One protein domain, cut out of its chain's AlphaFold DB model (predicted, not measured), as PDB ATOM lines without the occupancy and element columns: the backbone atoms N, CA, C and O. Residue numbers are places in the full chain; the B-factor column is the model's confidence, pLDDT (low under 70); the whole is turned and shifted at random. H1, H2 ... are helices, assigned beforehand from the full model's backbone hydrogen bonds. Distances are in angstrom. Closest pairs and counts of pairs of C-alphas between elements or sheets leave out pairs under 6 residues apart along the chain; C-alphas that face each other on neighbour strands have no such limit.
ATOM      1  N   GLU A   2     -26.045  32.693  42.179       88.31
ATOM      2  CA  GLU A   2     -25.143  31.663  41.615       88.31
ATOM      3  C   GLU A   2     -25.476  30.245  42.112       88.31
ATOM      4  O   GLU A   2     -25.472  29.312  41.321       88.31
ATOM      5  N   GLU A   3     -25.861  30.082  43.379       86.31
ATOM      6  CA  GLU A   3     -26.320  28.791  43.928       86.31
ATOM      7  C   GLU A   3     -27.581  28.252  43.235       86.31
ATOM      8  O   GLU A   3     -27.770  27.045  43.140       86.31
ATOM      9  N   VAL A   4     -28.429  29.149  42.721       86.44
ATOM     10  CA  VAL A   4     -29.725  28.804  42.121       86.44
ATOM     11  C   VAL A   4     -29.635  28.681  40.596       86.44
ATOM     12  O   VAL A   4     -30.230  27.787  40.007       86.44
ATOM     13  N   PHE A   5     -28.880  29.565  39.941       91.88
ATOM     14  CA  PHE A   5     -28.803  29.674  38.478       91.88
ATOM     15  C   PHE A   5     -27.420  29.327  37.901       91.88
ATOM     16  O   PHE A   5     -27.231  29.356  36.683       91.88
ATOM     17  N   GLY A   6     -26.442  28.994  38.745       91.56
ATOM     18  CA  GLY A   6     -25.067  28.686  38.356       91.56
ATOM     19  C   GLY A   6     -24.237  29.905  37.931       91.56
ATOM     20  O   GLY A   6     -24.713  31.037  37.846       91.56
ATOM     21  N   LYS A   7     -22.963  29.655  37.595       92.19
ATOM     22  CA  LYS A   7     -21.973  30.666  37.151       92.19
ATOM     23  C   LYS A   7     -22.318  31.374  35.837       92.19
ATOM     24  O   LYS A   7     -21.752  32.418  35.528       92.19
ATOM     25  N   LYS A   8     -23.200  30.783  35.028       92.94
ATOM     26  CA  LYS A   8     -23.698  31.340  33.762       92.94
ATOM     27  C   LYS A   8     -25.228  31.320  33.807       92.94
ATOM     28  O   LYS A   8     -25.817  30.366  33.299       92.94
ATOM     29  N   PRO A   9     -25.854  32.323  34.443       90.56
ATOM     30  CA  PRO A   9     -27.271  32.273  34.762       90.56
ATOM     31  C   PRO A   9     -28.129  32.217  33.498       90.56
ATOM     32  O   PRO A   9     -27.894  32.935  32.524       90.56
ATOM     33  N   ARG A  10     -29.152  31.364  33.536       92.81
ATOM     34  CA  ARG A  10     -30.264  31.342  32.584       92.81
ATOM     35  C   ARG A  10     -31.564  31.404  33.362       92.81
ATOM     36  O   ARG A  10     -31.631  30.911  34.483       92.81
ATOM     37  N   TYR A  11     -32.574  32.009  32.752       93.31
ATOM     38  CA  TYR A  11     -33.894  32.061  33.354       93.31
ATOM     39  C   TYR A  11     -34.480  30.656  33.510       93.31
ATOM     40  O   TYR A  11     -34.412  29.848  32.582       93.31
ATOM     41  N   ALA A  12     -35.070  30.407  34.672       93.25
ATOM     42  CA  ALA A  12     -35.877  29.239  34.972       93.25
ATOM     43  C   ALA A  12     -36.900  29.626  36.042       93.25
ATOM     44  O   ALA A  12     -36.611  30.463  36.900       93.25
ATOM     45  N   ASP A  13     -38.070  28.996  36.001       95.00
ATOM     46  CA  ASP A  13     -39.016  29.085  37.105       95.00
ATOM     47  C   ASP A  13     -38.430  28.335  38.309       95.00
ATOM     48  O   ASP A  13     -38.043  27.170  38.206       95.00
ATOM     49  N   VAL A  14     -38.337  29.019  39.447       93.06
ATOM     50  CA  VAL A  14     -37.772  28.504  40.695       93.06
ATOM     51  C   VAL A  14     -38.760  28.783  41.817       93.06
ATOM     52  O   VAL A  14     -39.073  29.941  42.113       93.06
ATOM     53  N   ALA A  15     -39.230  27.711  42.455       91.94
ATOM     54  CA  ALA A  15     -40.186  27.792  43.549       91.94
ATOM     55  C   ALA A  15     -39.655  28.677  44.687       91.94
ATOM     56  O   ALA A  15     -38.494  28.569  45.080       91.94
ATOM     57  N   GLY A  16     -40.488  29.582  45.195       91.19
ATOM     58  CA  GLY A  16     -40.097  30.557  46.221       91.19
ATOM     59  C   GLY A  16     -39.205  31.713  45.738       91.19
ATOM     60  O   GLY A  16     -38.938  32.613  46.529       91.19
ATOM     61  N   LEU A  17     -38.774  31.740  44.468       92.19
ATOM     62  CA  LEU A  17     -37.908  32.796  43.928       92.19
ATOM     63  C   LEU A  17     -38.489  33.538  42.716       92.19
ATOM     64  O   LEU A  17     -38.618  34.761  42.755       92.19
ATOM     65  N   CYS A  18     -38.828  32.843  41.629       93.94
ATOM     66  CA  CYS A  18     -39.365  33.482  40.426       93.94
ATOM     67  C   CYS A  18     -40.182  32.526  39.554       93.94
ATOM     68  O   CYS A  18     -39.884  31.340  39.479       93.94
ATOM     69  N   LYS A  19     -41.182  33.063  38.848       95.31
ATOM     70  CA  LYS A  19     -41.970  32.335  37.848       95.31
ATOM     71  C   LYS A  19     -42.413  33.265  36.719       95.31
ATOM     72  O   LYS A  19     -42.771  34.414  36.986       95.31
ATOM     73  N   ALA A  20     -42.438  32.767  35.487       96.44
ATOM     74  CA  ALA A  20     -43.057  33.434  34.353       96.44
ATOM     75  C   ALA A  20     -44.555  33.112  34.361       96.44
ATOM     76  O   ALA A  20     -44.967  32.016  33.991       96.44
ATOM     77  N   ALA A  21     -45.374  34.062  34.813       96.88
ATOM     78  CA  ALA A  21     -46.826  33.923  34.779       96.88
ATOM     79  C   ALA A  21     -47.383  34.356  33.415       96.88
ATOM     80  O   ALA A  21     -47.010  35.398  32.870       96.88
ATOM     81  N   THR A  22     -48.303  33.568  32.873       97.88
ATOM     82  CA  THR A  22     -49.087  33.918  31.686       97.88
ATOM     83  C   THR A  22     -50.168  34.949  32.020       97.88
ATOM     84  O   THR A  22     -50.605  35.069  33.164       97.88
ATOM     85  N   LEU A  23     -50.665  35.672  31.011       98.19
ATOM     86  CA  LEU A  23     -51.780  36.613  31.197       98.19
ATOM     87  C   LEU A  23     -53.042  35.931  31.746       98.19
ATOM     88  O   LEU A  23     -53.724  36.515  32.579       98.19
ATOM     89  N   ALA A  24     -53.308  34.688  31.336       98.31
ATOM     90  CA  ALA A  24     -54.436  33.910  31.843       98.31
ATOM     91  C   ALA A  24     -54.289  33.584  33.342       98.31
ATOM     92  O   ALA A  24     -55.257  33.687  34.093       98.31
ATOM     93  N   GLU A  25     -53.079  33.240  33.807       97.31
ATOM     94  CA  GLU A  25     -52.807  33.044  35.241       97.31
ATOM     95  C   GLU A  25     -52.961  34.354  36.028       97.31
ATOM     96  O   GLU A  25     -53.478  34.340  37.144       97.31
ATOM     97  N   ILE A  26     -52.540  35.483  35.450       97.94
ATOM     98  CA  ILE A  26     -52.666  36.807  36.076       97.94
ATOM     99  C   ILE A  26     -54.135  37.219  36.204       97.94
ATOM    100  O   ILE A  26     -54.564  37.673  37.267       97.94
ATOM    101  N   GLU A  27     -54.923  37.026  35.148       98.12
ATOM    102  CA  GLU A  27     -56.361  37.288  35.153       98.12
ATOM    103  C   GLU A  27     -57.082  36.424  36.198       98.12
ATOM    104  O   GLU A  27     -57.851  36.950  37.003       98.12
ATOM    105  N   ALA A  28     -56.765  35.126  36.267       97.94
ATOM    106  CA  ALA A  28     -57.330  34.207  37.260       97.94
ATOM    107  C   ALA A  28     -57.016  34.610  38.715       97.94
ATOM    108  O   ALA A  28     -57.777  34.297  39.628       97.94
ATOM    109  N   GLN A  29     -55.916  35.333  38.940       97.06
ATOM    110  CA  GLN A  29     -55.526  35.893  40.238       97.06
ATOM    111  C   GLN A  29     -56.074  37.315  40.475       97.06
ATOM    112  O   GLN A  29     -55.629  38.008  41.397       97.06
ATOM    113  N   GLY A  30     -57.026  37.773  39.656       97.75
ATOM    114  CA  GLY A  30     -57.644  39.095  39.773       97.75
ATOM    115  C   GLY A  30     -56.690  40.233  39.417       97.75
ATOM    116  O   GLY A  30     -56.730  41.283  40.053       97.75
ATOM    117  N   TRP A  31     -55.790  40.009  38.454       97.50
ATOM    118  CA  TRP A  31     -54.752  40.955  38.016       97.50
ATOM    119  C   TRP A  31     -53.755  41.377  39.106       97.50
ATOM    120  O   TRP A  31     -52.962  42.301  38.923       97.50
ATOM    121  N   SER A  32     -53.743  40.680  40.242       96.12
ATOM    122  CA  SER A  32     -52.785  40.920  41.316       96.12
ATOM    123  C   SER A  32     -51.393  40.452  40.900       96.12
ATOM    124  O   SER A  32     -51.161  39.255  40.775       96.12
ATOM    125  N   LEU A  33     -50.421  41.358  40.823       95.81
ATOM    126  CA  LEU A  33     -49.028  41.026  40.485       95.81
ATOM    127  C   LEU A  33     -48.163  40.626  41.692       95.81
ATOM    128  O   LEU A  33     -46.949  40.490  41.562       95.81
ATOM    129  N   ASN A  34     -48.772  40.412  42.863       95.62
ATOM    130  CA  ASN A  34     -48.063  39.947  44.056       95.62
ATOM    131  C   ASN A  34     -47.377  38.590  43.785       95.62
ATOM    132  O   ASN A  34     -48.086  37.599  43.581       95.62
ATOM    133  N   PRO A  35     -46.029  38.502  43.828       93.56
ATOM    134  CA  PRO A  35     -45.288  37.306  43.410       93.56
ATOM    135  C   PRO A  35     -45.694  36.020  44.136       93.56
ATOM    136  O   PRO A  35     -45.748  34.956  43.520       93.56
ATOM    137  N   GLY A  36     -46.066  36.117  45.418       91.81
ATOM    138  CA  GLY A  36     -46.514  34.975  46.224       91.81
ATOM    139  C   GLY A  36     -47.728  34.226  45.658       91.81
ATOM    140  O   GLY A  36     -47.946  33.077  46.018       91.81
ATOM    141  N   ARG A  37     -48.488  34.826  44.728       94.12
ATOM    142  CA  ARG A  37     -49.596  34.154  44.027       94.12
ATOM    143  C   ARG A  37     -49.144  33.183  42.930       94.12
ATOM    144  O   ARG A  37     -49.949  32.375  42.481       94.12
ATOM    145  N   TYR A  38     -47.889  33.267  42.491       95.94
ATOM    146  CA  TYR A  38     -47.387  32.545  41.314       95.94
ATOM    147  C   TYR A  38     -46.164  31.687  41.620       95.94
ATOM    148  O   TYR A  38     -46.005  30.609  41.058       95.94
ATOM    149  N   VAL A  39     -45.288  32.181  42.492       94.19
ATOM    150  CA  VAL A  39     -43.932  31.658  42.670       94.19
ATOM    151  C   VAL A  39     -43.893  30.388  43.537       94.19
ATOM    152  O   VAL A  39     -42.905  29.659  43.513       94.19
ATOM    153  N   GLY A  40     -44.969  30.073  44.265       91.56
ATOM    154  CA  GLY A  40     -44.996  28.945  45.201       91.56
ATOM    155  C   GLY A  40     -43.996  29.126  46.348       91.56
ATOM    156  O   GLY A  40     -43.530  30.234  46.609       91.56
ATOM    157  N   VAL A  41     -43.660  28.033  47.030       88.81
ATOM    158  CA  VAL A  41     -42.707  28.028  48.149       88.81
ATOM    159  C   VAL A  41     -41.541  27.123  47.779       88.81
ATOM    160  O   VAL A  41     -41.756  26.047  47.217       88.81
ATOM    161  N   ALA A  42     -40.315  27.567  48.057       85.81
ATOM    162  CA  ALA A  42     -39.149  26.704  47.926       85.81
ATOM    163  C   ALA A  42     -39.346  25.457  48.808       85.81
ATOM    164  O   ALA A  42     -39.952  25.576  49.877       85.81
ATOM    165  N   PRO A  43     -38.857  24.274  48.400       78.75
ATOM    166  CA  PRO A  43     -38.815  23.130  49.298       78.75
ATOM    167  C   PRO A  43     -38.125  23.557  50.595       78.75
ATOM    168  O   PRO A  43     -37.001  24.061  50.555       78.75
ATOM    169  N   GLY A  44     -38.831  23.433  51.718       78.19
ATOM    170  CA  GLY A  44     -38.241  23.669  53.029       78.19
ATOM    171  C   GLY A  44     -37.154  22.641  53.324       78.19
ATOM    172  O   GLY A  44     -36.979  21.662  52.590       78.19
ATOM    173  N   GLU A  45     -36.433  22.846  54.419       78.31
ATOM    174  CA  GLU A  45     -35.551  21.809  54.945       78.31
ATOM    175  C   GLU A  45     -36.368  20.541  55.227       78.31
ATOM    176  O   GLU A  45     -37.486  20.603  55.745       78.31
TER     177      GLU A  45
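AT A GLANCE: This is residues 2 to 45 of the 87 residues of the protein "SAM-dependent DNA methyltransferase" of Blastocatellia bacterium (UniProt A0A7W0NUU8). Little regular structure: a flat, loosely folded chain with two short helices near opposite ends of its long axis, H2 at one and H1 at the other, and winding stretches between and after them. After H2 the chain folds back past residues 15 to 18. The printed part has 44 residues, with named helices H1 then H2 and no named strand; the class is all helix, with 10 residues in named elements. It is loose, with a radius of gyration of the C-alphas of 12.3 A, and spans 36 by 25 by 12 A.

IN THESE COORDINATES: Find C-alpha 23 at (-51.780, 36.613, 31.197); from there H2, residues 23 to 28, runs 8.6 A to C-alpha 28 at (-57.330, 34.207, 37.260). H1, residues 2 to 5, begins at C-alpha 2, (-25.143, 31.663, 41.615), and measures 5.2 A.

HOW THE PARTS SIT: H2 and H1 are apart, joined by a long link of 17 residues. In H2 every O i to N i+4 pair is within hydrogen-bond range; H1 is too short for such a pair.

THE WHOLE: Look to Lys 7 and Gly 30 for the farthest C-alphas, 36.7 A apart. The printed part has no cut, and no printed residue is under 70 in pLDDT.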